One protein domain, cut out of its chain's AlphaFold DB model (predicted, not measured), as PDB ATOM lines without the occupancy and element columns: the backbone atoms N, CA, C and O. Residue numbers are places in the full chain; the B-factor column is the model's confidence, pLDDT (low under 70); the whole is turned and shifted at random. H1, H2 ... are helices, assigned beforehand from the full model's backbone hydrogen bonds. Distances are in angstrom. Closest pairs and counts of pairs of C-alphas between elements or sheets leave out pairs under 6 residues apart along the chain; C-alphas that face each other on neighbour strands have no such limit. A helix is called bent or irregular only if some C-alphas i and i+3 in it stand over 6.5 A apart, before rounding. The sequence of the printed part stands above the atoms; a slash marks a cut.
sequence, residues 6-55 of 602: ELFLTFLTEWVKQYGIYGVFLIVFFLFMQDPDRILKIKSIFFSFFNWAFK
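This is residues 6 to 55 of the 602 residues of an uncharacterized protein of Treponema denticola OTK (UniProt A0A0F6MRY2). Three helical stretches joined end to end make an open zigzag: H1b and H2 form a V, and H1a, the first arm of bent H1, turns off at the other end of H1b. The printed part has 50 residues, 49 of them in two named helices, H1 then H2, with no named strand; its class is all helix, and it is loose, with a radius of gyration of the C-alphas of 13.0 A and spans of 33 by 26 by 21 A.

H1, residues 6 to 34, was assigned as one helix by its hydrogen bonds but is bent: C-alphas 18 and 21 are 9.6 A apart. Arm H1a, residues 6 to 18, begins at C-alpha 6 (293.916, 190.316, 242.441) and measures 18.3 A from first to last C-alpha; H1b, residues 21 to 34, measures 20.8 A. H2, residues 36 to 55, measures 28.3 A and ends at C-alpha 55 (289.083, 173.157, 270.879).

H1b, with residues 23 to 24 alone, only just touches residues 15 to 16 of H1a, only at the corner, with 3 pairs of C-alphas within 8 A; the closest, Val 16 and Gly 23, are 6.1 A apart. These arms run opposite ways at a steep tilt of 53 degrees. H1b, with residues 31 to 32 alone, only just touches residues 38 to 39 of H2, only at the corner, also with 3 pairs; the closest C-alphas, Phe 32 and Ile 39, are 5.9 A apart. They run opposite ways at a steep tilt of 43 degrees. H1a and H2 are apart. O i to N i+4 pairs are within hydrogen-bond range throughout H1a, in 9 of 10 in H1b and 15 of 16 in H2.

The C-alphas farthest apart, Leu 7 and Lys 55, are 35.5 A apart. The printed part has no cut, and the link from H1 to H2 is tight. Mean pLDDT of the printed part is 70.1; 26 residues are under 70, among them 26 to 40.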
ATOM      1  N   GLU A   6     292.773 189.455 242.095       62.66
ATOM      2  CA  GLU A   6     293.916 190.316 242.441       62.66
ATOM      3  C   GLU A   6     293.501 191.772 242.687       62.66
ATOM      4  O   GLU A   6     293.994 192.410 243.620       62.66
ATOM      5  N   LEU A   7     292.539 192.280 241.908       65.12
ATOM      6  CA  LEU A   7     292.018 193.641 242.052       65.12
ATOM      7  C   LEU A   7     291.213 193.793 243.353       65.12
ATOM      8  O   LEU A   7     291.272 194.814 244.036       65.12
ATOM      9  N   PHE A   8     290.494 192.735 243.741       63.91
ATOM     10  CA  PHE A   8     289.778 192.684 245.013       63.91
ATOM     11  C   PHE A   8     290.730 192.644 246.216       63.91
ATOM     12  O   PHE A   8     290.503 193.349 247.198       63.91
ATOM     13  N   LEU A   9     291.810 191.856 246.153       62.81
ATOM     14  CA  LEU A   9     292.795 191.772 247.238       62.81
ATOM     15  C   LEU A   9     293.575 193.080 247.412       62.81
ATOM     16  O   LEU A   9     293.752 193.525 248.544       62.81
ATOM     17  N   THR A  10     293.976 193.726 246.315       72.62
ATOM     18  CA  THR A  10     294.635 195.044 246.347       72.62
ATOM     19  C   THR A  10     293.715 196.114 246.935       72.62
ATOM     20  O   THR A  10     294.105 196.766 247.908       72.62
ATOM     21  N   PHE A  11     292.459 196.196 246.481       72.62
ATOM     22  CA  PHE A  11     291.442 197.067 247.080       72.62
ATOM     23  C   PHE A  11     291.260 196.799 248.580       72.62
ATOM     24  O   PHE A  11     291.301 197.724 249.386       72.62
ATOM     25  N   LEU A  12     291.123 195.534 248.988       61.50
ATOM     26  CA  LEU A  12     290.917 195.178 250.390       61.50
ATOM     27  C   LEU A  12     292.140 195.535 251.252       61.50
ATOM     28  O   LEU A  12     291.977 195.992 252.380       61.50
ATOM     29  N   THR A  13     293.361 195.389 250.729       69.25
ATOM     30  CA  THR A  13     294.586 195.778 251.449       69.25
ATOM     31  C   THR A  13     294.751 197.290 251.600       69.25
ATOM     32  O   THR A  13     295.108 197.742 252.691       69.25
ATOM     33  N   GLU A  14     294.458 198.085 250.566       73.06
ATOM     34  CA  GLU A  14     294.467 199.551 250.664       73.06
ATOM     35  C   GLU A  14     293.366 200.052 251.599       73.06
ATOM     36  O   GLU A  14     293.600 200.915 252.446       73.06
ATOM     37  N   TRP A  15     292.189 199.436 251.532       68.19
ATOM     38  CA  TRP A  15     291.039 199.819 252.337       68.19
ATOM     39  C   TRP A  15     291.213 199.468 253.825       68.19
ATOM     40  O   TRP A  15     290.866 200.264 254.698       68.19
ATOM     41  N   VAL A  16     291.851 198.335 254.147       71.44
ATOM     42  CA  VAL A  16     292.254 197.997 255.527       71.44
ATOM     43  C   VAL A  16     293.360 198.920 256.036       71.44
ATOM     44  O   VAL A  16     293.342 199.291 257.210       71.44
ATOM     45  N   LYS A  17     294.295 199.342 255.176       72.69
ATOM     46  CA  LYS A  17     295.298 200.360 255.531       72.69
ATOM     47  C   LYS A  17     294.659 201.711 255.858       72.69
ATOM     48  O   LYS A  17     295.120 202.381 256.775       72.69
ATOM     49  N   GLN A  18     293.618 202.099 255.124       77.12
ATOM     50  CA  GLN A  18     292.980 203.411 255.249       77.12
ATOM     51  C   GLN A  18     291.948 203.483 256.388       77.12
ATOM     52  O   GLN A  18     291.856 204.506 257.060       77.12
ATOM     53  N   TYR A  19     291.196 202.405 256.635       74.19
ATOM     54  CA  TYR A  19     290.076 202.389 257.593       74.19
ATOM     55  C   TYR A  19     290.267 201.416 258.772       74.19
ATOM     56  O   TYR A  19     289.391 201.291 259.634       74.19
ATOM     57  N   GLY A  20     291.403 200.719 258.836       74.69
ATOM     58  CA  GLY A  20     291.713 199.760 259.894       74.69
ATOM     59  C   GLY A  20     290.725 198.589 259.961       74.69
ATOM     60  O   GLY A  20     289.992 198.284 259.019       74.69
ATOM     61  N   ILE A  21     290.672 197.928 261.121       69.69
ATOM     62  CA  ILE A  21     289.792 196.767 261.344       69.69
ATOM     63  C   ILE A  21     288.296 197.130 261.232       69.69
ATOM     64  O   ILE A  21     287.475 196.274 260.911       69.69
ATOM     65  N   TYR A  22     287.947 198.406 261.438       68.62
ATOM     66  CA  TYR A  22     286.580 198.922 261.341       68.62
ATOM     67  C   TYR A  22     286.069 198.997 259.897       68.62
ATOM     68  O   TYR A  22     284.886 198.754 259.663       68.62
ATOM     69  N   GLY A  23     286.955 199.235 258.921       69.06
ATOM     70  CA  GLY A  23     286.626 199.117 257.500       69.06
ATOM     71  C   GLY A  23     286.165 197.700 257.161       69.06
ATOM     72  O   GLY A  23     285.066 197.506 256.651       69.06
ATOM     73  N   VAL A  24     286.925 196.679 257.571       67.44
ATOM     74  CA  VAL A  24     286.545 195.264 257.371       67.44
ATOM     75  C   VAL A  24     285.156 194.969 257.937       67.44
ATOM     76  O   VAL A  24     284.355 194.316 257.273       67.44
ATOM     77  N   PHE A  25     284.838 195.499 259.122       70.38
ATOM     78  CA  PHE A  25     283.503 195.373 259.710       70.38
ATOM     79  C   PHE A  25     282.404 196.003 258.843       70.38
ATOM     80  O   PHE A  25     281.328 195.422 258.756       70.38
ATOM     81  N   LEU A  26     282.664 197.123 258.160       69.12
ATOM     82  CA  LEU A  26     281.721 197.777 257.244       69.12
ATOM     83  C   LEU A  26     281.494 196.994 255.941       69.12
ATOM     84  O   LEU A  26     280.348 196.885 255.514       69.12
ATOM     85  N   ILE A  27     282.528 196.394 255.331       68.12
ATOM     86  CA  ILE A  27     282.330 195.494 254.169       68.12
ATOM     87  C   ILE A  27     281.589 194.234 254.591       68.12
ATOM     88  O   ILE A  27     280.691 193.788 253.883       68.12
ATOM     89  N   VAL A  28     281.938 193.662 255.747       64.12
ATOM     90  CA  VAL A  28     281.226 192.506 256.292       64.12
ATOM     91  C   VAL A  28     279.767 192.886 256.543       64.12
ATOM     92  O   VAL A  28     278.888 192.171 256.084       64.12
ATOM     93  N   PHE A  29     279.492 194.044 257.150       67.56
ATOM     94  CA  PHE A  29     278.141 194.574 257.367       67.56
ATOM     95  C   PHE A  29     277.369 194.822 256.055       67.56
ATOM     96  O   PHE A  29     276.183 194.515 255.964       67.56
ATOM     97  N   PHE A  30     278.038 195.310 255.011       66.31
ATOM     98  CA  PHE A  30     277.434 195.510 253.693       66.31
ATOM     99  C   PHE A  30     277.125 194.178 252.987       66.31
ATOM    100  O   PHE A  30     276.037 193.997 252.443       66.31
ATOM    101  N   LEU A  31     278.029 193.196 253.078       60.00
ATOM    102  CA  LEU A  31     277.792 191.820 252.623       60.00
ATOM    103  C   LEU A  31     276.684 191.120 253.434       60.00
ATOM    104  O   LEU A  31     275.990 190.261 252.896       60.00
ATOM    105  N   PHE A  32     276.490 191.510 254.699       59.84
ATOM    106  CA  PHE A  32     275.389 191.082 255.571       59.84
ATOM    107  C   PHE A  32     274.014 191.578 255.087       59.84
ATOM    108  O   PHE A  32     273.018 190.921 255.366       59.84
ATOM    109  N   MET A  33     273.940 192.704 254.367       62.06
ATOM    110  CA  MET A  33     272.677 193.290 253.886       62.06
ATOM    111  C   MET A  33     272.215 192.742 252.527       62.06
ATOM    112  O   MET A  33     271.034 192.842 252.209       62.06
ATOM    113  N   GLN A  34     273.117 192.178 251.715       66.56
ATOM    114  CA  GLN A  34     272.806 191.791 250.332       66.56
ATOM    115  C   GLN A  34     272.256 190.371 250.152       66.56
ATOM    116  O   GLN A  34     271.620 190.124 249.133       66.56
ATOM    117  N   ASP A  35     272.511 189.432 251.072       65.50
ATOM    118  CA  ASP A  35     272.167 188.022 250.831       65.50
ATOM    119  C   ASP A  35     272.049 187.219 252.155       65.50
ATOM    120  O   ASP A  35     273.071 186.879 252.768       65.50
ATOM    121  N   PRO A  36     270.833 186.894 252.640       65.50
ATOM    122  CA  PRO A  36     270.640 186.240 253.938       65.50
ATOM    123  C   PRO A  36     271.253 184.829 254.035       65.50
ATOM    124  O   PRO A  36     271.693 184.424 255.111       65.50
ATOM    125  N   ASP A  37     271.397 184.100 252.926       67.06
ATOM    126  CA  ASP A  37     272.046 182.778 252.925       67.06
ATOM    127  C   ASP A  37     273.572 182.863 253.089       67.06
ATOM    128  O   ASP A  37     274.208 181.994 253.701       67.06
ATOM    129  N   ARG A  38     274.192 183.957 252.622       66.88
ATOM    130  CA  ARG A  38     275.624 184.208 252.851       66.88
ATOM    131  C   ARG A  38     275.909 184.501 254.321       66.88
ATOM    132  O   ARG A  38     276.980 184.125 254.800       66.88
ATOM    133  N   ILE A  39     274.943 185.064 255.055       66.69
ATOM    134  CA  ILE A  39     275.026 185.250 256.512       66.69
ATOM    135  C   ILE A  39     275.216 183.900 257.204       66.69
ATOM    136  O   ILE A  39     276.086 183.779 258.064       66.69
ATOM    137  N   LEU A  40     274.468 182.860 256.816       67.44
ATOM    138  CA  LEU A  40     274.603 181.523 257.406       67.44
ATOM    139  C   LEU A  40     275.984 180.911 257.131       67.44
ATOM    140  O   LEU A  40     276.578 180.305 258.027       67.44
ATOM    141  N   LYS A  41     276.535 181.116 255.929       70.06
ATOM    142  CA  LYS A  41     277.868 180.617 255.553       70.06
ATOM    143  C   LYS A  41     278.994 181.359 256.281       70.06
ATOM    144  O   LYS A  41     279.894 180.714 256.815       70.06
ATOM    145  N   ILE A  42     278.925 182.688 256.372       70.00
ATOM    146  CA  ILE A  42     279.893 183.514 257.118       70.00
ATOM    147  C   ILE A  42     279.806 183.210 258.617       70.00
ATOM    148  O   ILE A  42     280.832 182.994 259.259       70.00
ATOM    149  N   LYS A  43     278.590 183.090 259.164       70.38
ATOM    150  CA  LYS A  43     278.339 182.652 260.542       70.38
ATOM    151  C   LYS A  43     278.939 181.267 260.791       70.38
ATOM    152  O   LYS A  43     279.619 181.079 261.792       70.38
ATOM    153  N   SER A  44     278.760 180.318 259.873       72.50
ATOM    154  CA  SER A  44     279.358 178.979 259.960       72.50
ATOM    155  C   SER A  44     280.890 179.023 259.971       72.50
ATOM    156  O   SER A  44     281.506 178.411 260.839       72.50
ATOM    157  N   ILE A  45     281.519 179.795 259.078       76.31
ATOM    158  CA  ILE A  45     282.983 179.954 259.035       76.31
ATOM    159  C   ILE A  45     283.498 180.608 260.326       76.31
ATOM    160  O   ILE A  45     284.452 180.115 260.928       76.31
ATOM    161  N   PHE A  46     282.823 181.658 260.796       73.31
ATOM    162  CA  PHE A  46     283.135 182.348 262.045       73.31
ATOM    163  C   PHE A  46     283.033 181.404 263.251       73.31
ATOM    164  O   PHE A  46     284.003 181.221 263.986       73.31
ATOM    165  N   PHE A  47     281.901 180.717 263.432       76.31
ATOM    166  CA  PHE A  47     281.733 179.757 264.525       76.31
ATOM    167  C   PHE A  47     282.634 178.526 264.379       76.31
ATOM    168  O   PHE A  47     283.043 177.970 265.393       76.31
ATOM    169  N   SER A  48     282.996 178.107 263.163       73.62
ATOM    170  CA  SER A  48     283.966 177.030 262.927       73.62
ATOM    171  C   SER A  48     285.365 177.429 263.398       73.62
ATOM    172  O   SER A  48     286.007 176.661 264.119       73.62
ATOM    173  N   PHE A  49     285.799 178.659 263.095       79.62
ATOM    174  CA  PHE A  49     287.045 179.223 263.613       79.62
ATOM    175  C   PHE A  49     287.031 179.307 265.144       79.62
ATOM    176  O   PHE A  49     287.953 178.809 265.789       79.62
ATOM    177  N   PHE A  50     285.963 179.842 265.745       78.25
ATOM    178  CA  PHE A  50     285.823 179.884 267.205       78.25
ATOM    179  C   PHE A  50     285.772 178.485 267.828       78.25
ATOM    180  O   PHE A  50     286.396 178.256 268.857       78.25
ATOM    181  N   ASN A  51     285.099 177.518 267.201       75.94
ATOM    182  CA  ASN A  51     285.065 176.131 267.661       75.94
ATOM    183  C   ASN A  51     286.455 175.482 267.580       75.94
ATOM    184  O   ASN A  51     286.859 174.765 268.492       75.94
ATOM    185  N   TRP A  52     287.217 175.746 266.518       83.25
ATOM    186  CA  TRP A  52     288.602 175.301 266.379       83.25
ATOM    187  C   TRP A  52     289.514 175.936 267.438       83.25
ATOM    188  O   TRP A  52     290.192 175.207 268.169       83.25
ATOM    189  N   ALA A  53     289.467 177.260 267.597       76.44
ATOM    190  CA  ALA A  53     290.242 177.995 268.594       76.44
ATOM    191  C   ALA A  53     289.889 177.543 270.021       76.44
ATOM    192  O   ALA A  53     290.774 177.269 270.831       76.44
ATOM    193  N   PHE A  54     288.600 177.351 270.312       77.81
ATOM    194  CA  PHE A  54     288.123 176.835 271.593       77.81
ATOM    195  C   PHE A  54     288.544 175.381 271.822       77.81
ATOM    196  O   PHE A  54     288.924 175.022 272.933       77.81
ATOM    197  N   LYS A  55     288.551 174.528 270.787       80.75
ATOM    198  CA  LYS A  55     289.083 173.157 270.879       80.75
ATOM    199  C   LYS A  55     290.575 173.151 271.212       80.75
ATOM    200  O   LYS A  55     290.991 172.335 272.035       80.75
TER     201      LYS A  55